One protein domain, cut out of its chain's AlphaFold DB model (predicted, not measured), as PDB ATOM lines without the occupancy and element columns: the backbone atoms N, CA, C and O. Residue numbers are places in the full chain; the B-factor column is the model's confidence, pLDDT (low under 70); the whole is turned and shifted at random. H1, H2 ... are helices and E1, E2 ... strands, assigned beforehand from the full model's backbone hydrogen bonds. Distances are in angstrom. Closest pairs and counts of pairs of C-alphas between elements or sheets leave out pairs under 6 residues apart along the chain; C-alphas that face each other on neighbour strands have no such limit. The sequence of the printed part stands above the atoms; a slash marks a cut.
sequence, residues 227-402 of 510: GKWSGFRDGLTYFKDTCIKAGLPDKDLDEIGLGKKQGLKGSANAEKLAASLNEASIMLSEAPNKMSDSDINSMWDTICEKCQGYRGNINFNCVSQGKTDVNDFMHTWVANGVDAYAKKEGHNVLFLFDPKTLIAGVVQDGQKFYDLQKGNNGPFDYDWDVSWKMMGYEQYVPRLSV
ATOM      1  N   GLY A 227      13.732 -29.702  92.850       66.00
ATOM      2  CA  GLY A 227      13.726 -28.645  91.838       66.00
ATOM      3  C   GLY A 227      12.447 -28.568  90.993       66.00
ATOM      4  O   GLY A 227      11.473 -29.280  91.225       66.00
ATOM      5  N   LYS A 228      12.438 -27.635  90.033       63.34
ATOM      6  CA  LYS A 228      11.385 -27.414  89.018       63.34
ATOM      7  C   LYS A 228      12.033 -26.893  87.737       63.34
ATOM      8  O   LYS A 228      13.066 -26.228  87.821       63.34
ATOM      9  N   TRP A 229      11.443 -27.181  86.576       65.81
ATOM     10  CA  TRP A 229      12.142 -27.049  85.302       65.81
ATOM     11  C   TRP A 229      11.679 -25.951  84.326       65.81
ATOM     12  O   TRP A 229      10.506 -25.897  83.968       65.81
ATOM     13  N   SER A 230      12.639 -25.187  83.770       70.00
ATOM     14  CA  SER A 230      12.447 -24.381  82.544       70.00
ATOM     15  C   SER A 230      13.634 -24.325  81.553       70.00
ATOM     16  O   SER A 230      13.401 -24.058  80.376       70.00
ATOM     17  N   GLY A 231      14.886 -24.603  81.941       83.62
ATOM     18  CA  GLY A 231      16.079 -24.348  81.095       83.62
ATOM     19  C   GLY A 231      16.535 -25.449  80.099       83.62
ATOM     20  O   GLY A 231      17.627 -25.352  79.554       83.62
ATOM     21  N   PHE A 232      15.763 -26.513  79.822       87.56
ATOM     22  CA  PHE A 232      16.277 -27.741  79.115       87.56
ATOM     23  C   PHE A 232      16.157 -27.411  77.645       87.56
ATOM     24  O   PHE A 232      16.956 -27.866  76.843       87.56
ATOM     25  N   ARG A 233      15.191 -26.544  77.318       88.06
ATOM     26  CA  ARG A 233      15.136 -25.797  76.079       88.06
ATOM     27  C   ARG A 233      16.426 -25.007  75.847       88.06
ATOM     28  O   ARG A 233      16.927 -25.051  74.728       88.06
ATOM     29  N   ASP A 234      16.982 -24.341  76.855       90.44
ATOM     30  CA  ASP A 234      18.210 -23.551  76.697       90.44
ATOM     31  C   ASP A 234      19.438 -24.456  76.560       90.44
ATOM     32  O   ASP A 234      20.275 -24.233  75.684       90.44
ATOM     33  N   GLY A 235      19.510 -25.525  77.361       91.75
ATOM     34  CA  GLY A 235      20.520 -26.575  77.220       91.75
ATOM     35  C   GLY A 235      20.475 -27.250  75.845       91.75
ATOM     36  O   GLY A 235      21.506 -27.375  75.189       91.75
ATOM     37  N   LEU A 236      19.282 -27.605  75.359       91.56
ATOM     38  CA  LEU A 236      19.063 -28.169  74.025       91.56
ATOM     39  C   LEU A 236      19.462 -27.184  72.922       91.56
ATOM     40  O   LEU A 236      20.124 -27.576  71.967       91.56
ATOM     41  N   THR A 237      19.080 -25.914  73.048       92.38
ATOM     42  CA  THR A 237      19.445 -24.874  72.072       92.38
ATOM     43  C   THR A 237      20.963 -24.755  71.977       92.38
ATOM     44  O   THR A 237      21.522 -24.817  70.887       92.38
ATOM     45  N   TYR A 238      21.649 -24.699  73.120       94.88
ATOM     46  CA  TYR A 238      23.107 -24.653  73.156       94.88
ATOM     47  C   TYR A 238      23.761 -25.915  72.576       94.88
ATOM     48  O   TYR A 238      24.746 -25.822  71.840       94.88
ATOM     49  N   PHE A 239      23.209 -27.094  72.868       94.81
ATOM     50  CA  PHE A 239      23.671 -28.349  72.283       94.81
ATOM     51  C   PHE A 239      23.552 -28.331  70.750       94.81
ATOM     52  O   PHE A 239      24.515 -28.660  70.053       94.81
ATOM     53  N   LYS A 240      22.411 -27.874  70.216       92.62
ATOM     54  CA  LYS A 240      22.196 -27.733  68.768       92.62
ATOM     55  C   LYS A 240      23.174 -26.759  68.131       92.62
ATOM     56  O   LYS A 240      23.827 -27.111  67.153       92.62
ATOM     57  N   ASP A 241      23.339 -25.579  68.722       94.25
ATOM     58  CA  ASP A 241      24.288 -24.573  68.242       94.25
ATOM     59  C   ASP A 241      25.721 -25.117  68.211       94.25
ATOM     60  O   ASP A 241      26.478 -24.838  67.281       94.25
ATOM     61  N   THR A 242      26.095 -25.915  69.213       94.88
ATOM     62  CA  THR A 242      27.412 -26.560  69.287       94.88
ATOM     63  C   THR A 242      27.591 -27.578  68.162       94.88
ATOM     64  O   THR A 242      28.593 -27.530  67.449       94.88
ATOM     65  N   CYS A 243      26.593 -28.431  67.921       90.38
ATOM     66  CA  CYS A 243      26.607 -29.382  66.809       90.38
ATOM     67  C   CYS A 243      26.712 -28.676  65.446       90.38
ATOM     68  O   CYS A 243      27.518 -29.067  64.602       90.38
ATOM     69  N   ILE A 244      25.944 -27.602  65.234       89.50
ATOM     70  CA  ILE A 244      25.969 -26.821  63.990       89.50
ATOM     71  C   ILE A 244      27.344 -26.178  63.779       89.50
ATOM     72  O   ILE A 244      27.893 -26.243  62.678       89.50
ATOM     73  N   LYS A 245      27.945 -25.606  64.829       91.00
ATOM     74  CA  LYS A 245      29.311 -25.052  64.778       91.00
ATOM     75  C   LYS A 245      30.364 -26.122  64.476       91.00
ATOM     76  O   LYS A 245      31.318 -25.845  63.747       91.00
ATOM     77  N   ALA A 246      30.163 -27.347  64.964       88.75
ATOM     78  CA  ALA A 246      30.995 -28.499  64.621       88.75
ATOM     79  C   ALA A 246      30.843 -28.936  63.142       88.75
ATOM     80  O   ALA A 246      31.630 -29.734  62.639       88.75
ATOM     81  N   GLY A 247      29.865 -28.385  62.413       82.44
ATOM     82  CA  GLY A 247      29.588 -28.699  61.010       82.44
ATOM     83  C   GLY A 247      28.564 -29.818  60.818       82.44
ATOM     84  O   GLY A 247      28.457 -30.355  59.715       82.44
ATOM     85  N   LEU A 248      27.824 -30.187  61.867       80.69
ATOM     86  CA  LEU A 248      26.736 -31.161  61.788       80.69
ATOM     87  C   LEU A 248      25.434 -30.486  61.314       80.69
ATOM     88  O   LEU A 248      25.196 -29.312  61.605       80.69
ATOM     89  N   PRO A 249      24.562 -31.203  60.588       73.88
ATOM     90  CA  PRO A 249      23.266 -30.667  60.191       73.88
ATOM     91  C   PRO A 249      22.329 -30.511  61.401       73.88
ATOM     92  O   PRO A 249      22.286 -31.372  62.270       73.88
ATOM     93  N   ASP A 250      21.504 -29.459  61.409       71.88
ATOM     94  CA  ASP A 250      20.516 -29.163  62.475       71.88
ATOM     95  C   ASP A 250      19.415 -30.242  62.636       71.88
ATOM     96  O   ASP A 250      18.705 -30.323  63.638       71.88
ATOM     97  N   LYS A 251      19.254 -31.113  61.638       66.44
ATOM     98  CA  LYS A 251      18.212 -32.146  61.636       66.44
ATOM     99  C   LYS A 251      18.630 -33.313  62.527       66.44
ATOM    100  O   LYS A 251      19.764 -33.762  62.455       66.44
ATOM    101  N   ASP A 252      17.679 -33.818  63.311       65.75
ATOM    102  CA  ASP A 252      17.798 -35.021  64.154       65.75
ATOM    103  C   ASP A 252      18.597 -34.855  65.462       65.75
ATOM    104  O   ASP A 252      18.702 -35.793  66.253       65.75
ATOM    105  N   LEU A 253      19.041 -33.631  65.775       75.56
ATOM    106  CA  LEU A 253      19.752 -33.319  67.023       75.56
ATOM    107  C   LEU A 253      18.877 -33.446  68.289       75.56
ATOM    108  O   LEU A 253      19.397 -33.582  69.393       75.56
ATOM    109  N   ASP A 254      17.549 -33.453  68.141       77.50
ATOM    110  CA  ASP A 254      16.603 -33.677  69.246       77.50
ATOM    111  C   ASP A 254      16.615 -35.128  69.772       77.50
ATOM    112  O   ASP A 254      16.107 -35.399  70.863       77.50
ATOM    113  N   GLU A 255      17.181 -36.071  69.010       73.44
ATOM    114  CA  GLU A 255      17.183 -37.504  69.332       73.44
ATOM    115  C   GLU A 255      18.521 -38.031  69.890       73.44
ATOM    116  O   GLU A 255      18.608 -39.222  70.198       73.44
ATOM    117  N   ILE A 256      19.535 -37.173  70.039       78.94
ATOM    118  CA  ILE A 256      20.891 -37.521  70.512       78.94
ATOM    119  C   ILE A 256      21.228 -36.808  71.833       78.94
ATOM    120  O   ILE A 256      20.525 -35.882  72.236       78.94
ATOM    121  N   GLY A 257      22.289 -37.211  72.539       86.00
ATOM    122  CA  GLY A 257      22.683 -36.617  73.822       86.00
ATOM    123  C   GLY A 257      21.694 -36.955  74.944       86.00
ATOM    124  O   GLY A 257      21.574 -38.113  75.340       86.00
ATOM    125  N   LEU A 258      20.950 -35.962  75.445       87.50
ATOM    126  CA  LEU A 258      19.803 -36.205  76.337       87.50
ATOM    127  C   LEU A 258      18.524 -36.573  75.550       87.50
ATOM    128  O   LEU A 258      17.438 -36.690  76.114       87.50
ATOM    129  N   GLY A 259      18.601 -36.768  74.236       73.50
ATOM    130  CA  GLY A 259      17.485 -37.236  73.424       73.50
ATOM    131  C   GLY A 259      17.179 -38.700  73.730       73.50
ATOM    132  O   GLY A 259      17.941 -39.598  73.371       73.50
ATOM    133  N   LYS A 260      16.060 -38.974  74.406       64.62
ATOM    134  CA  LYS A 260      15.562 -40.341  74.608       64.62
ATOM    135  C   LYS A 260      14.646 -40.747  73.467       64.62
ATOM    136  O   LYS A 260      13.531 -40.242  73.363       64.62
ATOM    137  N   LYS A 261      15.057 -41.727  72.658       53.50
ATOM    138  CA  LYS A 261      14.149 -42.328  71.670       53.50
ATOM    139  C   LYS A 261      13.038 -43.125  72.363       53.50
ATOM    140  O   LYS A 261      13.299 -44.104  73.072       53.50
ATOM    141  N   GLN A 262      11.787 -42.743  72.109       41.50
ATOM    142  CA  GLN A 262      10.643 -43.636  72.294       41.50
ATOM    143  C   GLN A 262      10.782 -44.792  71.288       41.50
ATOM    144  O   GLN A 262      10.970 -44.543  70.104       41.50
ATOM    145  N   GLY A 263      10.742 -46.049  71.746       39.16
ATOM    146  CA  GLY A 263      10.756 -47.220  70.845       39.16
ATOM    147  C   GLY A 263      11.649 -48.388  71.263       39.16
ATOM    148  O   GLY A 263      11.433 -49.509  70.816       39.16
ATOM    149  N   LEU A 264      12.600 -48.187  72.180       41.97
ATOM    150  CA  LEU A 264      13.359 -49.296  72.767       41.97
ATOM    151  C   LEU A 264      12.500 -50.012  73.824       41.97
ATOM    152  O   LEU A 264      12.544 -49.687  75.015       41.97
ATOM    153  N   LYS A 265      11.643 -50.934  73.373       32.84
ATOM    154  CA  LYS A 265      10.897 -51.848  74.246       32.84
ATOM    155  C   LYS A 265      11.899 -52.800  74.914       32.84
ATOM    156  O   LYS A 265      12.596 -53.535  74.226       32.84
ATOM    157  N   GLY A 266      11.979 -52.761  76.245       38.75
ATOM    158  CA  GLY A 266      12.739 -53.729  77.046       38.75
ATOM    159  C   GLY A 266      14.176 -53.360  77.445       38.75
ATOM    160  O   GLY A 266      14.805 -54.178  78.106       38.75
ATOM    161  N   SER A 267      14.701 -52.170  77.109       50.50
ATOM    162  CA  SER A 267      15.992 -51.695  77.649       50.50
ATOM    163  C   SER A 267      15.788 -50.722  78.815       50.50
ATOM    164  O   SER A 267      14.887 -49.874  78.774       50.50
ATOM    165  N   ALA A 268      16.600 -50.842  79.870       68.75
ATOM    166  CA  ALA A 268      16.545 -49.941  81.022       68.75
ATOM    167  C   ALA A 268      16.870 -48.499  80.577       68.75
ATOM    168  O   ALA A 268      17.724 -48.297  79.714       68.75
ATOM    169  N   ASN A 269      16.206 -47.480  81.144       75.69
ATOM    170  CA  ASN A 269      16.386 -46.063  80.764       75.69
ATOM    171  C   ASN A 269      17.861 -45.619  80.727       75.69
ATOM    172  O   ASN A 269      18.240 -44.818  79.873       75.69
ATOM    173  N   ALA A 270      18.688 -46.194  81.600       76.56
ATOM    174  CA  ALA A 270      20.123 -45.968  81.648       76.56
ATOM    175  C   ALA A 270      20.866 -46.387  80.368       76.56
ATOM    176  O   ALA A 270      21.721 -45.652  79.884       76.56
ATOM    177  N   GLU A 271      20.522 -47.535  79.772       77.06
ATOM    178  CA  GLU A 271      21.162 -48.017  78.538       77.06
ATOM    179  C   GLU A 271      20.845 -47.097  77.355       77.06
ATOM    180  O   GLU A 271      21.701 -46.840  76.509       77.06
ATOM    181  N   LYS A 272      19.619 -46.555  77.313       77.19
ATOM    182  CA  LYS A 272      19.195 -45.604  76.274       77.19
ATOM    183  C   LYS A 272      19.957 -44.289  76.383       77.19
ATOM    184  O   LYS A 272      20.388 -43.754  75.364       77.19
ATOM    185  N   LEU A 273      20.121 -43.789  77.609       82.62
ATOM    186  CA  LEU A 273      20.902 -42.586  77.880       82.62
ATOM    187  C   LEU A 273      22.371 -42.798  77.502       82.62
ATOM    188  O   LEU A 273      22.927 -41.993  76.762       82.62
ATOM    189  N   ALA A 274      22.970 -43.918  77.917       83.50
ATOM    190  CA  ALA A 274      24.346 -44.263  77.570       83.50
ATOM    191  C   ALA A 274      24.570 -44.298  76.052       83.50
ATOM    192  O   ALA A 274      25.564 -43.763  75.563       83.50
ATOM    193  N   ALA A 275      23.641 -44.896  75.299       79.31
ATOM    194  CA  ALA A 275      23.701 -44.926  73.840       79.31
ATOM    195  C   ALA A 275      23.682 -43.514  73.239       79.31
ATOM    196  O   ALA A 275      24.502 -43.200  72.383       79.31
ATOM    197  N   SER A 276      22.752 -42.678  73.706       83.44
ATOM    198  CA  SER A 276      22.506 -41.339  73.167       83.44
ATOM    199  C   SER A 276      23.654 -40.365  73.467       83.44
ATOM    200  O   SER A 276      24.063 -39.602  72.591       83.44
ATOM    201  N   LEU A 277      24.247 -40.448  74.664       89.25
ATOM    202  CA  LEU A 277      25.443 -39.680  75.031       89.25
ATOM    203  C   LEU A 277      26.670 -40.094  74.205       89.25
ATOM    204  O   LEU A 277      27.397 -39.238  73.705       89.25
ATOM    205  N   ASN A 278      26.882 -41.402  74.021       86.31
ATOM    206  CA  ASN A 278      27.987 -41.896  73.197       86.31
ATOM    207  C   ASN A 278      27.807 -41.546  71.713       86.31
ATOM    208  O   ASN A 278      28.780 -41.185  71.061       86.31
ATOM    209  N   GLU A 279      26.582 -41.615  71.185       83.69
ATOM    210  CA  GLU A 279      26.260 -41.179  69.821       83.69
ATOM    211  C   GLU A 279      26.611 -39.699  69.623       83.69
ATOM    212  O   GLU A 279      27.326 -39.371  68.679       83.69
ATOM    213  N   ALA A 280      26.210 -38.823  70.554       89.19
ATOM    214  CA  ALA A 280      26.565 -37.404  70.506       89.19
ATOM    215  C   ALA A 280      28.087 -37.175  70.539       89.19
ATOM    216  O   ALA A 280      28.614 -36.433  69.711       89.19
ATOM    217  N   SER A 281      28.805 -37.836  71.451       90.69
ATOM    218  CA  SER A 281      30.261 -37.676  71.574       90.69
ATOM    219  C   SER A 281      31.014 -38.161  70.333       90.69
ATOM    220  O   SER A 281      31.906 -37.464  69.850       90.69
ATOM    221  N   ILE A 282      30.612 -39.298  69.753       85.75
ATOM    222  CA  ILE A 282      31.187 -39.802  68.499       85.75
ATOM    223  C   ILE A 282      30.937 -38.800  67.370       85.75
ATOM    224  O   ILE A 282      31.893 -38.401  66.706       85.75
ATOM    225  N   MET A 283      29.690 -38.345  67.191       83.44
ATOM    226  CA  MET A 283      29.338 -37.386  66.139       83.44
ATOM    227  C   MET A 283      30.162 -36.101  66.230       83.44
ATOM    228  O   MET A 283      30.658 -35.637  65.210       83.44
ATOM    229  N   LEU A 284      30.344 -35.542  67.430       89.69
ATOM    230  CA  LEU A 284      31.136 -34.324  67.637       89.69
ATOM    231  C   LEU A 284      32.642 -34.557  67.426       89.69
ATOM    232  O   LEU A 284      33.327 -33.703  66.863       89.69
ATOM    233  N   SER A 285      33.160 -35.726  67.818       86.94
ATOM    234  CA  SER A 285      34.574 -36.085  67.620       86.94
ATOM    235  C   SER A 285      34.938 -36.361  66.152       86.94
ATOM    236  O   SER A 285      36.079 -36.150  65.730       86.94
ATOM    237  N   GLU A 286      33.968 -36.814  65.354       83.31
ATOM    238  CA  GLU A 286      34.131 -37.158  63.936       83.31
ATOM    239  C   GLU A 286      33.583 -36.068  62.990       83.31
ATOM    240  O   GLU A 286      33.701 -36.197  61.769       83.31
ATOM    241  N   ALA A 287      33.033 -34.978  63.536       82.81
ATOM    242  CA  ALA A 287      32.470 -33.860  62.783       82.81
ATOM    243  C   ALA A 287      33.509 -33.158  61.879       82.81
ATOM    244  O   ALA A 287      34.715 -33.247  62.131       82.81
ATOM    245  N   PRO A 288      33.079 -32.408  60.840       80.94
ATOM    246  CA  PRO A 288      33.990 -31.642  59.983       80.94
ATOM    247  C   PRO A 288      34.930 -30.715  60.766       80.94
ATOM    248  O   PRO A 288      36.133 -30.698  60.506       80.94
ATOM    249  N   ASN A 289      34.392 -30.008  61.763       86.81
ATOM    250  CA  ASN A 289      35.157 -29.231  62.733       86.81
ATOM    251  C   ASN A 289      35.236 -30.033  64.038       86.81
ATOM    252  O   ASN A 289      34.504 -29.763  64.989       86.81
ATOM    253  N   LYS A 290      36.081 -31.070  64.036       85.19
ATOM    254  CA  LYS A 290      36.230 -32.036  65.137       85.19
ATOM    255  C   LYS A 290      36.374 -31.356  66.498       85.19
ATOM    256  O   LYS A 290      37.211 -30.468  66.653       85.19
ATOM    257  N   MET A 291      35.631 -31.846  67.484       93.56
ATOM    258  CA  MET A 291      35.788 -31.462  68.888       93.56
ATOM    259  C   MET A 291      36.681 -32.462  69.626       93.56
ATOM    260  O   MET A 291      36.574 -33.672  69.417       93.56
ATOM    261  N   SER A 292      37.563 -31.964  70.494       94.31
ATOM    262  CA  SER A 292      38.341 -32.821  71.394       94.31
ATOM    263  C   SER A 292      37.477 -33.348  72.545       94.31
ATOM    264  O   SER A 292      36.426 -32.784  72.852       94.31
ATOM    265  N   ASP A 293      37.938 -34.392  73.243       93.38
ATOM    266  CA  ASP A 293      37.268 -34.887  74.458       93.38
ATOM    267  C   ASP A 293      37.082 -33.771  75.505       93.38
ATOM    268  O   ASP A 293      36.045 -33.695  76.161       93.38
ATOM    269  N   SER A 294      38.065 -32.869  75.623       96.38
ATOM    270  CA  SER A 294      37.993 -31.707  76.516       96.38
ATOM    271  C   SER A 294      36.883 -30.743  76.104       96.38
ATOM    272  O   SER A 294      36.138 -30.280  76.963       96.38
ATOM    273  N   ASP A 295      36.738 -30.465  74.806       96.94
ATOM    274  CA  ASP A 295      35.694 -29.562  74.308       96.94
ATOM    275  C   ASP A 295      34.295 -30.151  74.532       96.94
ATOM    276  O   ASP A 295      33.360 -29.430  74.879       96.94
ATOM    277  N   ILE A 296      34.146 -31.471  74.367       96.31
ATOM    278  CA  ILE A 296      32.875 -32.167  74.610       96.31
ATOM    279  C   ILE A 296      32.540 -32.161  76.111       96.31
ATOM    280  O   ILE A 296      31.394 -31.909  76.477       96.31
ATOM    281  N   ASN A 297      33.517 -32.384  76.994       97.12
ATOM    282  CA  ASN A 297      33.321 -32.251  78.441       97.12
ATOM    283  C   ASN A 297      32.890 -30.818  78.831       97.12
ATOM    284  O   ASN A 297      31.883 -30.655  79.517       97.12
ATOM    285  N   SER A 298      33.554 -29.780  78.309       96.94
ATOM    286  CA  SER A 298      33.176 -28.375  78.561       96.94
ATOM    287  C   SER A 298      31.803 -27.990  77.992       96.94
ATOM    288  O   SER A 298      31.098 -27.141  78.549       96.94
ATOM    289  N   MET A 299      31.382 -28.626  76.896       96.94
ATOM    290  CA  MET A 299      30.012 -28.504  76.403       96.94
ATOM    291  C   MET A 299      29.016 -29.037  77.444       96.94
ATOM    292  O   MET A 299      28.010 -28.374  77.702       96.94
ATOM    293  N   TRP A 300      29.290 -30.189  78.068       96.25
ATOM    294  CA  TRP A 300      28.427 -30.744  79.116       96.25
ATOM    295  C   TRP A 300      28.383 -29.881  80.377       96.25
ATOM    296  O   TRP A 300      27.290 -29.711  80.916       96.25
ATOM    297  N   ASP A 301      29.495 -29.256  80.783       96.62
ATOM    298  CA  ASP A 301      29.503 -28.251  81.862       96.62
ATOM    299  C   ASP A 301      28.482 -27.139  81.578       96.62
ATOM    300  O   ASP A 301      27.611 -26.835  82.396       96.62
ATOM    301  N   THR A 302      28.538 -26.581  80.366       96.19
ATOM    302  CA  THR A 302      27.667 -25.474  79.952       96.19
ATOM    303  C   THR A 302      26.208 -25.912  79.814       96.19
ATOM    304  O   THR A 302      25.296 -25.165  80.172       96.19
ATOM    305  N   ILE A 303      25.959 -27.120  79.300       94.06
ATOM    306  CA  ILE A 303      24.607 -27.688  79.220       94.06
ATOM    307  C   ILE A 303      24.044 -27.891  80.624       94.06
ATOM    308  O   ILE A 303      22.903 -27.512  80.865       94.06
ATOM    309  N   CYS A 304      24.826 -28.447  81.549       93.19
ATOM    310  CA  CYS A 304      24.408 -28.656  82.931       93.19
ATOM    311  C   CYS A 304      24.084 -27.325  83.617       93.19
ATOM    312  O   CYS A 304      23.031 -27.220  84.237       93.19
ATOM    313  N   GLU A 305      24.917 -26.296  83.430       92.88
ATOM    314  CA  GLU A 305      24.673 -24.945  83.949       92.88
ATOM    315  C   GLU A 305      23.384 -24.336  83.389       92.88
ATOM    316  O   GLU A 305      22.542 -23.852  84.147       92.88
ATOM    317  N   LYS A 306      23.203 -24.380  82.064       91.56
ATOM    318  CA  LYS A 306      21.992 -23.872  81.399       91.56
ATOM    319  C   LYS A 306      20.751 -24.614  81.834       91.56
ATOM    320  O   LYS A 306      19.695 -24.005  81.972       91.56
ATOM    321  N   CYS A 307      20.892 -25.919  82.039       89.00
ATOM    322  CA  CYS A 307      19.828 -26.695  82.603       89.00
ATOM    323  C   CYS A 307      19.580 -26.196  84.042       89.00
ATOM    324  O   CYS A 307      18.652 -25.452  84.325       89.00
ATOM    325  N   GLN A 308      20.455 -26.484  84.982       88.88
ATOM    326  CA  GLN A 308      20.188 -26.268  86.405       88.88
ATOM    327  C   GLN A 308      20.055 -24.787  86.824       88.88
ATOM    328  O   GLN A 308      19.649 -24.515  87.952       88.88
ATOM    329  N   GLY A 309      20.370 -23.825  85.945       88.19
ATOM    330  CA  GLY A 309      20.392 -22.394  86.261       88.19
ATOM    331  C   GLY A 309      21.503 -22.045  87.252       88.19
ATOM    332  O   GLY A 309      21.451 -21.018  87.932       88.19
ATOM    333  N   TYR A 310      22.484 -22.935  87.375       88.75
ATOM    334  CA  TYR A 310      23.537 -22.893  88.370       88.75
ATOM    335  C   TYR A 310      24.797 -23.530  87.805       88.75
ATOM    336  O   TYR A 310      24.773 -24.661  87.325       88.75
ATOM    337  N   ARG A 311      25.911 -22.806  87.896       89.19
ATOM    338  CA  ARG A 311      27.220 -23.350  87.564       89.19
ATOM    339  C   ARG A 311      27.723 -24.175  88.742       89.19
ATOM    340  O   ARG A 311      28.096 -23.607  89.766       89.19
ATOM    341  N   GLY A 312      27.696 -25.492  88.573       84.62
ATOM    342  CA  GLY A 312      28.220 -26.447  89.541       84.62
ATOM    343  C   GLY A 312      29.726 -26.314  89.774       84.62
ATOM    344  O   GLY A 312      30.442 -25.726  88.961       84.62
ATOM    345  N   ASN A 313      30.199 -26.868  90.890       89.25
ATOM    346  CA  ASN A 313      31.620 -26.859  91.254       89.25
ATOM    347  C   ASN A 313      32.404 -28.037  90.656       89.25
ATOM    348  O   ASN A 313      33.635 -28.049  90.720       89.25
ATOM    349  N   ILE A 314      31.707 -29.023  90.086       94.44
ATOM    350  CA  ILE A 314      32.311 -30.230  89.524       94.44
ATOM    351  C   ILE A 314      32.197 -30.169  88.011       94.44
ATOM    352  O   ILE A 314      31.096 -30.115  87.459       94.44
ATOM    353  N   ASN A 315      33.347 -30.222  87.346       95.31
ATOM    354  CA  ASN A 315      33.391 -30.284  85.894       95.31
ATOM    355  C   ASN A 315      33.169 -31.720  85.409       95.31
ATOM    356  O   ASN A 315      33.604 -32.687  86.041       95.31
ATOM    357  N   PHE A 316      32.548 -31.862  84.245       95.88
ATOM    358  CA  PHE A 316      32.462 -33.135  83.549       95.88
ATOM    359  C   PHE A 316      33.861 -33.568  83.093       95.88
ATOM    360  O   PHE A 316      34.591 -32.823  82.447       95.88
ATOM    361  N   ASN A 317      34.230 -34.808  83.411       95.06
ATOM    362  CA  ASN A 317      35.413 -35.482  82.870       95.06
ATOM    363  C   ASN A 317      35.057 -36.913  82.441       95.06
ATOM    364  O   ASN A 317      35.796 -37.875  82.650       95.06
ATOM    365  N   CYS A 318      33.870 -37.035  81.856       92.94
ATOM    366  CA  CYS A 318      33.236 -38.303  81.531       92.94
ATOM    367  C   CYS A 318      33.513 -38.748  80.090       92.94
ATOM    368  O   CYS A 318      33.177 -39.874  79.727       92.94
ATOM    369  N   VAL A 319      34.095 -37.878  79.253       93.06
ATOM    370  CA  VAL A 319      34.421 -38.185  77.855       93.06
ATOM    371  C   VAL A 319      35.890 -38.563  77.686       93.06
ATOM    372  O   VAL A 319      36.778 -37.811  78.079       93.06
ATOM    373  N   SER A 320      36.140 -39.718  77.065       87.81
ATOM    374  CA  SER A 320      37.469 -40.179  76.661       87.81
ATOM    375  C   SER A 320      37.399 -40.980  75.361       87.81
ATOM    376  O   SER A 320      36.552 -41.862  75.204       87.81
ATOM    377  N   GLN A 321      38.304 -40.690  74.425       83.12
ATOM    378  CA  GLN A 321      38.362 -41.299  73.094       83.12
ATOM    379  C   GLN A 321      37.026 -41.190  72.336       83.12
ATOM    380  O   GLN A 321      36.599 -42.146  71.680       83.12
ATOM    381  N   GLY A 322      36.340 -40.051  72.469       77.06
ATOM    382  CA  GLY A 322      35.022 -39.800  71.882       77.06
ATOM    383  C   GLY A 322      33.874 -40.590  72.521       77.06
ATOM    384  O   GLY A 322      32.795 -40.661  71.936       77.06
ATOM    385  N   LYS A 323      34.078 -41.208  73.692       83.44
ATOM    386  CA  LYS A 323      33.062 -41.999  74.411       83.44
ATOM    387  C   LYS A 323      32.715 -41.362  75.741       83.44
ATOM    388  O   LYS A 323      33.617 -40.964  76.464       83.44
ATOM    389  N   THR A 324      31.439 -41.369  76.098       89.69
ATOM    390  CA  THR A 324      30.939 -40.905  77.395       89.69
ATOM    391  C   THR A 324      30.751 -42.076  78.360       89.69
ATOM    392  O   THR A 324      29.986 -43.005  78.074       89.69
ATOM    393  N   ASP A 325      31.381 -42.014  79.535       89.81
ATOM    394  CA  ASP A 325      30.998 -42.826  80.692       89.81
ATOM    395  C   ASP A 325      29.700 -42.270  81.286       89.81
ATOM    396  O   ASP A 325      29.669 -41.216  81.919       89.81
ATOM    397  N   VAL A 326      28.608 -43.000  81.065       88.12
ATOM    398  CA  VAL A 326      27.271 -42.621  81.534       88.12
ATOM    399  C   VAL A 326      27.185 -42.538  83.064       88.12
ATOM    400  O   VAL A 326      26.400 -41.742  83.575       88.12
ATOM    401  N   ASN A 327      27.956 -43.349  83.799       89.69
ATOM    402  CA  ASN A 327      27.898 -43.340  85.260       89.69
ATOM    403  C   ASN A 327      28.561 -42.068  85.783       89.69
ATOM    404  O   ASN A 327      27.954 -41.355  86.573       89.69
ATOM    405  N   ASP A 328      29.761 -41.750  85.289       92.00
ATOM    406  CA  ASP A 328      30.472 -40.525  85.667       92.00
ATOM    407  C   ASP A 328      29.694 -39.268  85.254       92.00
ATOM    408  O   ASP A 328      29.515 -38.358  86.060       92.00
ATOM    409  N   PHE A 329      29.118 -39.267  84.046       93.56
ATOM    410  CA  PHE A 329      28.211 -38.211  83.596       93.56
ATOM    411  C   PHE A 329      27.066 -37.983  84.593       93.56
ATOM    412  O   PHE A 329      26.812 -36.851  85.002       93.56
ATOM    413  N   MET A 330      26.370 -39.049  84.999       91.06
ATOM    414  CA  MET A 330      25.246 -38.927  85.924       91.06
ATOM    415  C   MET A 330      25.692 -38.526  87.329       91.06
ATOM    416  O   MET A 330      25.037 -37.685  87.935       91.06
ATOM    417  N   HIS A 331      26.806 -39.052  87.840       92.44
ATOM    418  CA  HIS A 331      27.336 -38.638  89.142       92.44
ATOM    419  C   HIS A 331      27.634 -37.141  89.168       92.44
ATOM    420  O   HIS A 331      27.189 -36.462  90.092       92.44
ATOM    421  N   THR A 332      28.296 -36.613  88.135       94.00
ATOM    422  CA  THR A 332      28.580 -35.176  88.007       94.00
ATOM    423  C   THR A 332      27.304 -34.352  87.851       94.00
ATOM    424  O   THR A 332      27.133 -33.344  88.534       94.00
ATOM    425  N   TRP A 333      26.365 -34.796  87.008       92.50
ATOM    426  CA  TRP A 333      25.087 -34.106  86.811       92.50
ATOM    427  C   TRP A 333      24.306 -33.965  88.120       92.50
ATOM    428  O   TRP A 333      23.822 -32.881  88.452       92.50
ATOM    429  N   VAL A 334      24.175 -35.062  88.871       90.62
ATOM    430  CA  VAL A 334      23.444 -35.084  90.143       90.62
ATOM    431  C   VAL A 334      24.164 -34.263  91.201       90.62
ATOM    432  O   VAL A 334      23.511 -33.496  91.903       90.62
ATOM    433  N   ALA A 335      25.488 -34.370  91.283       92.56
ATOM    434  CA  ALA A 335      26.294 -33.605  92.221       92.56
ATOM    435  C   ALA A 335      26.117 -32.088  92.038       92.56
ATOM    436  O   ALA A 335      25.809 -31.377  92.992       92.56
ATOM    437  N   ASN A 336      26.200 -31.602  90.798       92.62
ATOM    438  CA  ASN A 336      25.932 -30.195  90.485       92.62
ATOM    439  C   ASN A 336      24.471 -29.807  90.779       92.62
ATOM    440  O   ASN A 336      24.189 -28.698  91.235       92.62
ATOM    441  N   GLY A 337      23.542 -30.748  90.592       89.94
ATOM    442  CA  GLY A 337      22.134 -30.585  90.937       89.94
ATOM    443  C   GLY A 337      21.879 -30.417  92.438       89.94
ATOM    444  O   GLY A 337      21.023 -29.617  92.821       89.94
ATOM    445  N   VAL A 338      22.632 -31.130  93.284       89.69
ATOM    446  CA  VAL A 338      22.606 -30.967  94.747       89.69
ATOM    447  C   VAL A 338      23.019 -29.545  95.127       89.69
ATOM    448  O   VAL A 338      22.288 -28.896  95.869       89.69
ATOM    449  N   ASP A 339      24.110 -29.020  94.564       91.56
ATOM    450  CA  ASP A 339      24.552 -27.642  94.835       91.56
ATOM    451  C   ASP A 339      23.525 -26.601  94.360       91.56
ATOM    452  O   ASP A 339      23.215 -25.637  95.068       91.56
ATOM    453  N   ALA A 340      22.947 -26.808  93.172       89.88
ATOM    454  CA  ALA A 340      21.895 -25.945  92.643       89.88
ATOM    455  C   ALA A 340      20.670 -25.914  93.573       89.88
ATOM    456  O   ALA A 340      20.077 -24.857  93.805       89.88
ATOM    457  N   TYR A 341      20.297 -27.073  94.124       87.44
ATOM    458  CA  TYR A 341      19.200 -27.205  95.076       87.44
ATOM    459  C   TYR A 341      19.519 -26.537  96.421       87.44
ATOM    460  O   TYR A 341      18.713 -25.740  96.902       87.44
ATOM    461  N   ALA A 342      20.715 -26.773  96.964       88.81
ATOM    462  CA  ALA A 342      21.215 -26.139  98.181       88.81
ATOM    463  C   ALA A 342      21.174 -24.611  98.091       88.81
ATOM    464  O   ALA A 342      20.627 -23.946  98.972       88.81
ATOM    465  N   LYS A 343      21.650 -24.042  96.976       88.25
ATOM    466  CA  LYS A 343      21.598 -22.595  96.739       88.25
ATOM    467  C   LYS A 343      20.171 -22.062  96.625       88.25
ATOM    468  O   LYS A 343      19.898 -20.969  97.119       88.25
ATOM    469  N   LYS A 344      19.284 -22.788  95.942       85.12
ATOM    470  CA  LYS A 344      17.902 -22.353  95.707       85.12
ATOM    471  C   LYS A 344      17.084 -22.332  96.995       85.12
ATOM    472  O   LYS A 344      16.367 -21.366  97.231       85.12
ATOM    473  N   GLU A 345      17.182 -23.388  97.797       82.94
ATOM    474  CA  GLU A 345      16.396 -23.526  99.027       82.94
ATOM    475  C   GLU A 345      17.116 -22.945 100.257       82.94
ATOM    476  O   GLU A 345      16.492 -22.741 101.292       82.94
ATOM    477  N   GLY A 346      18.414 -22.630 100.170       86.44
ATOM    478  CA  GLY A 346      19.174 -21.993 101.249       86.44
ATOM    479  C   GLY A 346      19.588 -22.941 102.378       86.44
ATOM    480  O   GLY A 346      19.599 -22.536 103.539       86.44
ATOM    481  N   HIS A 347      19.919 -24.194 102.061       90.00
ATOM    482  CA  HIS A 347      20.457 -25.176 103.011       90.00
ATOM    483  C   HIS A 347      21.931 -25.486 102.727       90.00
ATOM    484  O   HIS A 347      22.439 -25.197 101.647       90.00
ATOM    485  N   ASN A 348      22.624 -26.073 103.703       91.25
ATOM    486  CA  ASN A 348      24.016 -26.532 103.565       91.25
ATOM    487  C   ASN A 348      24.214 -27.995 103.984       91.25
ATOM    488  O   ASN A 348      25.334 -28.500 103.995       91.25
ATOM    489  N   VAL A 349      23.130 -28.666 104.363       92.00
ATOM    490  CA  VAL A 349      23.101 -30.088 104.662       92.00
ATOM    491  C   VAL A 349      21.821 -30.652 104.069       92.00
ATOM    492  O   VAL A 349      20.748 -30.090 104.259       92.00
ATOM    493  N   LEU A 350      21.929 -31.769 103.369       89.94
ATOM    494  CA  LEU A 350      20.813 -32.545 102.861       89.94
ATOM    495  C   LEU A 350      20.798 -33.898 103.569       89.94
ATOM    496  O   LEU A 350      21.741 -34.684 103.453       89.94
ATOM    497  N   PHE A 351      19.725 -34.170 104.302       90.25
ATOM    498  CA  PHE A 351      19.508 -35.429 105.003       90.25
ATOM    499  C   PHE A 351      18.507 -36.289 104.232       90.25
ATOM    500  O   PHE A 351      17.328 -35.950 104.104       90.25
ATOM    501  N   LEU A 352      18.986 -37.418 103.712       88.12
ATOM    502  CA  LEU A 352      18.188 -38.379 102.959       88.12
ATOM    503  C   LEU A 352      17.921 -39.592 103.835       88.12
ATOM    504  O   LEU A 352      18.873 -40.206 104.314       88.12
ATOM    505  N   PHE A 353      16.663 -39.989 104.005       86.12
ATOM    506  CA  PHE A 353      16.346 -41.182 104.791       86.12
ATOM    507  C   PHE A 353      15.099 -41.915 104.318       86.12
ATOM    508  O   PHE A 353      14.183 -41.311 103.766       86.12
ATOM    509  N   ASP A 354      15.043 -43.216 104.570       83.62
ATOM    510  CA  ASP A 354      13.849 -44.027 104.362       83.62
ATOM    511  C   ASP A 354      13.159 -44.313 105.706       83.62
ATOM    512  O   ASP A 354      13.699 -45.052 106.524       83.62
ATOM    513  N   PRO A 355      11.947 -43.792 105.961       77.50
ATOM    514  CA  PRO A 355      11.250 -43.982 107.231       77.50
ATOM    515  C   PRO A 355      10.787 -45.419 107.478       77.50
ATOM    516  O   PRO A 355      10.435 -45.751 108.608       77.50
ATOM    517  N   LYS A 356      10.742 -46.282 106.452       79.38
ATOM    518  CA  LYS A 356      10.391 -47.698 106.631       79.38
ATOM    519  C   LYS A 356      11.582 -48.507 107.121       79.38
ATOM    520  O   LYS A 356      11.424 -49.345 108.008       79.38
ATOM    521  N   THR A 357      12.746 -48.282 106.518       83.12
ATOM    522  CA  THR A 357      13.976 -49.032 106.816       83.12
ATOM    523  C   THR A 357      14.871 -48.332 107.835       83.12
ATOM    524  O   THR A 357      15.772 -48.968 108.371       83.12
ATOM    525  N   LEU A 358      14.612 -47.051 108.118       86.38
ATOM    526  CA  LEU A 358      15.442 -46.156 108.925       86.38
ATOM    527  C   LEU A 358      16.900 -46.094 108.455       86.38
ATOM    528  O   LEU A 358      17.811 -45.860 109.247       86.38
ATOM    529  N   ILE A 359      17.130 -46.304 107.158       86.88
ATOM    530  CA  ILE A 359      18.437 -46.075 106.549       86.88
ATOM    531  C   ILE A 359      18.530 -44.595 106.189       86.88
ATOM    532  O   ILE A 359      17.584 -44.044 105.621       86.88
ATOM    533  N   ALA A 360      19.664 -43.965 106.489       87.81
ATOM    534  CA  ALA A 360      19.918 -42.571 106.143       87.81
ATOM    535  C   ALA A 360      21.341 -42.312 105.653       87.81
ATOM    536  O   ALA A 360      22.275 -43.041 105.992       87.81
ATOM    537  N   GLY A 361      21.487 -41.235 104.881       88.25
ATOM    538  CA  GLY A 361      22.757 -40.659 104.457       88.25
ATOM    539  C   GLY A 361      22.677 -39.133 104.396       88.25
ATOM    540  O   GLY A 361      21.613 -38.565 104.145       88.25
ATOM    541  N   VAL A 362      23.813 -38.476 104.620       89.31
ATOM    542  CA  VAL A 362      23.944 -37.014 104.610       89.31
ATOM    543  C   VAL A 362      24.841 -36.569 103.466       89.31
ATOM    544  O   VAL A 362      25.902 -37.145 103.226       89.31
ATOM    545  N   VAL A 363      24.425 -35.501 102.792       88.75
ATOM    546  CA  VAL A 363      25.174 -34.837 101.728       88.75
ATOM    547  C   VAL A 363      25.329 -33.365 102.097       88.75
ATOM    548  O   VAL A 363      24.340 -32.687 102.343       88.75
ATOM    549  N   GLN A 364      26.563 -32.871 102.173       89.25
ATOM    550  CA  GLN A 364      26.838 -31.462 102.496       89.25
ATOM    551  C   GLN A 364      26.859 -30.590 101.238       89.25
ATOM    552  O   GLN A 364      26.303 -29.499 101.220       89.25
ATOM    553  N   ASP A 365      27.471 -31.107 100.176       89.50
ATOM    554  CA  ASP A 365      27.593 -30.450  98.883       89.50
ATOM    555  C   ASP A 365      27.698 -31.496  97.759       89.50
ATOM    556  O   ASP A 365      27.743 -32.715  97.988       89.50
ATOM    557  N   GLY A 366      27.729 -31.005  96.524       90.12
ATOM    558  CA  GLY A 366      27.913 -31.804  95.327       90.12
ATOM    559  C   GLY A 366      29.219 -32.592  95.345       90.12
ATOM    560  O   GLY A 366      29.220 -33.765  94.975       90.12
ATOM    561  N   GLN A 367      30.331 -32.013  95.811       91.69
ATOM    562  CA  GLN A 367      31.626 -32.710  95.827       91.69
ATOM    563  C   GLN A 367      31.574 -33.937  96.731       91.69
ATOM    564  O   GLN A 367      31.989 -35.027  96.338       91.69
ATOM    565  N   LYS A 368      30.979 -33.792  97.913       89.06
ATOM    566  CA  LYS A 368      30.770 -34.881  98.855       89.06
ATOM    567  C   LYS A 368      29.852 -35.949  98.277       89.06
ATOM    568  O   LYS A 368      30.137 -37.135  98.441       89.06
ATOM    569  N   PHE A 369      28.781 -35.552  97.584       89.38
ATOM    570  CA  PHE A 369      27.939 -36.496  96.851       89.38
ATOM    571  C   PHE A 369      28.755 -37.281  95.819       89.38
ATOM    572  O   PHE A 369      28.722 -38.510  95.815       89.38
ATOM    573  N   TYR A 370      29.515 -36.586  94.973       90.94
ATOM    574  CA  TYR A 370      30.320 -37.197  93.921       90.94
ATOM    575  C   TYR A 370      31.367 -38.161  94.493       90.94
ATOM    576  O   TYR A 370      31.481 -39.293  94.026       90.94
ATOM    577  N   ASP A 371      32.068 -37.771  95.558       88.56
ATOM    578  CA  ASP A 371      33.064 -38.612  96.228       88.56
ATOM    579  C   ASP A 371      32.450 -39.874  96.842       88.56
ATOM    580  O   ASP A 371      33.043 -40.950  96.757       88.56
ATOM    581  N   LEU A 372      31.247 -39.765  97.419       84.75
ATOM    582  CA  LEU A 372      30.500 -40.914  97.935       84.75
ATOM    583  C   LEU A 372      30.062 -41.865  96.813       84.75
ATOM    584  O   LEU A 372      29.970 -43.068  97.044       84.75
ATOM    585  N   GLN A 373      29.800 -41.346  95.612       85.25
ATOM    586  CA  GLN A 373      29.361 -42.117  94.444       85.25
ATOM    587  C   GLN A 373      30.510 -42.697  93.613       85.25
ATOM    588  O   GLN A 373      30.333 -43.697  92.900       85.25
ATOM    589  N   LYS A 374      31.699 -42.096  93.723       78.62
ATOM    590  CA  LYS A 374      32.904 -42.468  92.986       78.62
ATOM    591  C   LYS A 374      33.217 -43.957  93.145       78.62
ATOM    592  O   LYS A 374      33.064 -44.561  94.202       78.62
ATOM    593  N   GLY A 375      33.655 -44.578  92.052       76.69
ATOM    594  CA  GLY A 375      33.889 -46.025  92.006       76.69
ATOM    595  C   GLY A 375      32.620 -46.861  91.809       76.69
ATOM    596  O   GLY A 375      32.718 -48.086  91.748       76.69
ATOM    597  N   ASN A 376      31.453 -46.227  91.623       78.38
ATOM    598  CA  ASN A 376      30.179 -46.879  91.298       78.38
ATOM    599  C   ASN A 376      29.703 -47.885  92.357       78.38
ATOM    600  O   ASN A 376      29.129 -48.924  92.029       78.38
ATOM    601  N   ASN A 377      29.962 -47.584  93.625       72.50
ATOM    602  CA  ASN A 377      29.537 -48.386  94.773       72.50
ATOM    603  C   ASN A 377      28.962 -47.494  95.882       72.50
ATOM    604  O   ASN A 377      28.983 -47.861  97.058       72.50
ATOM    605  N   GLY A 378      28.523 -46.295  95.503       74.00
ATOM    606  CA  GLY A 378      28.105 -45.293  96.454       74.00
ATOM    607  C   GLY A 378      26.748 -45.559  97.080       74.00
ATOM    608  O   GLY A 378      26.017 -46.475  96.675       74.00
ATOM    609  N   PRO A 379      26.427 -44.775  98.118       74.19
ATOM    610  CA  PRO A 379      25.232 -44.986  98.892       74.19
ATOM    611  C   PRO A 379      23.979 -44.624  98.094       74.19
ATOM    612  O   PRO A 379      22.982 -45.298  98.246       74.19
ATOM    613  N   PHE A 380      23.976 -43.642  97.200       81.44
ATOM    614  CA  PHE A 380      22.714 -43.167  96.627       81.44
ATOM    615  C   PHE A 380      22.418 -43.800  95.259       81.44
ATOM    616  O   PHE A 380      23.262 -43.787  94.369       81.44
ATOM    617  N   ASP A 381      21.205 -44.303  95.049       83.88
ATOM    618  CA  ASP A 381      20.713 -44.646  93.708       83.88
ATOM    619  C   ASP A 381      19.798 -43.528  93.205       83.88
ATOM    620  O   ASP A 381      19.288 -42.723  93.991       83.88
ATOM    621  N   TYR A 382      19.588 -43.460  91.895       82.75
ATOM    622  CA  TYR A 382      18.766 -42.424  91.283       82.75
ATOM    623  C   TYR A 382      18.004 -42.906  90.058       82.75
ATOM    624  O   TYR A 382      18.388 -43.869  89.391       82.75
ATOM    625  N   ASP A 383      16.908 -42.215  89.729       78.88
ATOM    626  CA  ASP A 383      16.251 -42.469  88.454       78.88
ATOM    627  C   ASP A 383      17.084 -41.965  87.267       78.88
ATOM    628  O   ASP A 383      17.681 -40.894  87.252       78.88
ATOM    629  N   TRP A 384      17.132 -42.785  86.222       80.19
ATOM    630  CA  TRP A 384      17.888 -42.492  85.003       80.19
ATOM    631  C   TRP A 384      17.049 -41.686  84.008       80.19
ATOM    632  O   TRP A 384      17.279 -41.723  82.792       80.19
ATOM    633  N   ASP A 385      15.999 -41.011  84.491       76.25
ATOM    634  CA  ASP A 385      14.976 -40.443  83.627       76.25
ATOM    635  C   ASP A 385      15.309 -39.034  83.078       76.25
ATOM    636  O   ASP A 385      14.465 -38.156  83.045       76.25
ATOM    637  N   VAL A 386      16.539 -38.802  82.603       80.62
ATOM    638  CA  VAL A 386      16.983 -37.528  81.984       80.62
ATOM    639  C   VAL A 386      16.590 -37.398  80.514       80.62
ATOM    640  O   VAL A 386      16.734 -38.360  79.759       80.62
ATOM    641  N   SER A 387      16.133 -36.225  80.082       85.00
ATOM    642  CA  SER A 387      15.858 -35.919  78.679       85.00
ATOM    643  C   SER A 387      16.005 -34.429  78.347       85.00
ATOM    644  O   SER A 387      15.986 -33.596  79.245       85.00
ATOM    645  N   TRP A 388      16.020 -34.064  77.060       86.31
ATOM    646  CA  TRP A 388      15.935 -32.657  76.620       86.31
ATOM    647  C   TRP A 388      14.642 -31.922  77.008       86.31
ATOM    648  O   TRP A 388      14.520 -30.722  76.774       86.31
ATOM    649  N   LYS A 389      13.641 -32.622  77.546       79.19
ATOM    650  CA  LYS A 389      12.404 -31.995  78.030       79.19
ATOM    651  C   LYS A 389      12.445 -31.773  79.536       79.19
ATOM    652  O   LYS A 389      11.985 -30.742  80.013       79.19
ATOM    653  N   MET A 390      12.957 -32.762  80.258       76.31
ATOM    654  CA  MET A 390      12.921 -32.853  81.714       76.31
ATOM    655  C   MET A 390      13.863 -33.941  82.217       76.31
ATOM    656  O   MET A 390      14.200 -34.862  81.468       76.31
ATOM    657  N   MET A 391      14.180 -33.895  83.507       75.12
ATOM    658  CA  MET A 391      14.680 -35.033  84.265       75.12
ATOM    659  C   MET A 391      13.581 -35.527  85.207       75.12
ATOM    660  O   MET A 391      12.959 -34.720  85.897       75.12
ATOM    661  N   GLY A 392      13.314 -36.833  85.224       65.88
ATOM    662  CA  GLY A 392      12.288 -37.422  86.080       65.88
ATOM    663  C   GLY A 392      10.932 -36.731  85.914       65.88
ATOM    664  O   GLY A 392      10.395 -36.626  84.815       65.88
ATOM    665  N   TYR A 393      10.391 -36.233  87.022       62.75
ATOM    666  CA  TYR A 393       9.089 -35.570  87.115       62.75
ATOM    667  C   TYR A 393       9.226 -34.049  86.940       62.75
ATOM    668  O   TYR A 393       8.912 -33.297  87.858       62.75
ATOM    669  N   GLU A 394       9.726 -33.590  85.788       69.88
ATOM    670  CA  GLU A 394       9.914 -32.148  85.502       69.88
ATOM    671  C   GLU A 394      10.892 -31.441  86.462       69.88
ATOM    672  O   GLU A 394      10.734 -30.274  86.833       69.88
ATOM    673  N   GLN A 395      11.937 -32.164  86.851       73.38
ATOM    674  CA  GLN A 395      12.982 -31.730  87.770       73.38
ATOM    675  C   GLN A 395      14.311 -31.543  87.032       73.38
ATOM    676  O   GLN A 395      14.445 -31.938  85.873       73.38
ATOM    677  N   TYR A 396      15.289 -30.904  87.679       75.62
ATOM    678  CA  TYR A 396      16.665 -30.817  87.161       75.62
ATOM    679  C   TYR A 396      17.654 -31.749  87.875       75.62
ATOM    680  O   TYR A 396      18.763 -31.942  87.370       75.62
ATOM    681  N   VAL A 397      17.254 -32.342  89.005       77.06
ATOM    682  CA  VAL A 397      17.967 -33.422  89.705       77.06
ATOM    683  C   VAL A 397      17.068 -34.660  89.663       77.06
ATOM    684  O   VAL A 397      15.853 -34.513  89.816       77.06
ATOM    685  N   PRO A 398      17.603 -35.867  89.424       76.69
ATOM    686  CA  PRO A 398      16.793 -37.067  89.429       76.69
ATOM    687  C   PRO A 398      16.356 -37.378  90.851       76.69
ATOM    688  O   PRO A 398      16.948 -36.916  91.832       76.69
ATOM    689  N   ARG A 399      15.334 -38.219  90.967       79.56
ATOM    690  CA  ARG A 399      14.890 -38.658  92.284       79.56
ATOM    691  C   ARG A 399      15.953 -39.527  92.931       79.56
ATOM    692  O   ARG A 399      16.326 -40.542  92.344       79.56
ATOM    693  N   LEU A 400      16.371 -39.178  94.147       82.38
ATOM    694  CA  LEU A 400      17.325 -40.000  94.890       82.38
ATOM    695  C   LEU A 400      16.646 -41.043  95.769       82.38
ATOM    696  O   LEU A 400      15.555 -40.842  96.316       82.38
ATOM    697  N   SER A 401      17.353 -42.155  95.925       81.12
ATOM    698  CA  SER A 401      17.052 -43.241  96.839       81.12
ATOM    699  C   SER A 401      18.253 -43.514  97.737       81.12
ATOM    700  O   SER A 401      19.401 -43.520  97.294       81.12
ATOM    701  N   VAL A 402      17.971 -43.799  99.002       81.06
ATOM    702  CA  VAL A 402      18.939 -44.281  99.991       81.06
ATOM    703  C   VAL A 402      19.092 -45.796  99.784       81.06
ATOM    704  O   VAL A 402      18.601 -46.612 100.558       81.06
TER     705      VAL A 402
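AT A GLANCE: This is residues 227 to 402 of the 510 residues of an uncharacterized protein of Porticoccaceae bacterium (UniProt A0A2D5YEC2). Three helices, H1, H2 and H3, make one end of the body, with H1 and H3 side by side, and a two-stranded hairpin, E1 and E2, makes the other end. H4 runs between these ends, with H5 and strand E4 of a second hairpin, E3 and E4, packed on it. The printed part has 176 residues, with named elements in the order H1 H2 H3 H4 E1 E2 H5 E3 E4; both sheets are antiparallel and the class is mixed, helices and strands. It is compact, with a radius of gyration of the C-alphas of 16.1 A and spans of 53 by 35 by 30 A.

IN THESE COORDINATES: H1, residues 232 to 245, begins at C-alpha 232 (16.277, -27.741, 79.115). H2 is residues 269 to 286, 26.0 A long, H3 residues 293 to 308, 22.6 A, and H4 residues 326 to 345, 28.1 A. E1 is residues 349 to 354, E2 359 to 363, H5 366 to 373, E3 380 to 382 and E4 397 to 402, ending at C-alpha 402 (18.939, -44.281, 99.991).

HOW THE PARTS SIT: H3 touches H1 at a shallow tilt of 27 degrees, opposite ways, closest at C-alphas 235 and 303, 4.7 A. H4 touches H2 with residue 326 alone, 5.2 A from C-alpha 274 between C-alphas, about perpendicular at 76 degrees. H4 touches H5, closest at C-alphas 335 and 366, 3.9 A. N 352 and O 361 of hairpin E1 and E2 are 2.9 A apart; N 401 and O 381 of hairpin E3 and E4, 2.8 A. In H1 to H5 every O i to N i+4 pair is within hydrogen-bond range.

THE WHOLE: The C-alphas farthest apart, of Pro 288 and Lys 356, are 54.7 A apart. The printed part has no cut. The links H1 to H2, H3 to H4 and E3 to E4 are long. Confidence is under 70 at residues 227 to 229, 251 to 252, 260 to 268 and 392 to 394.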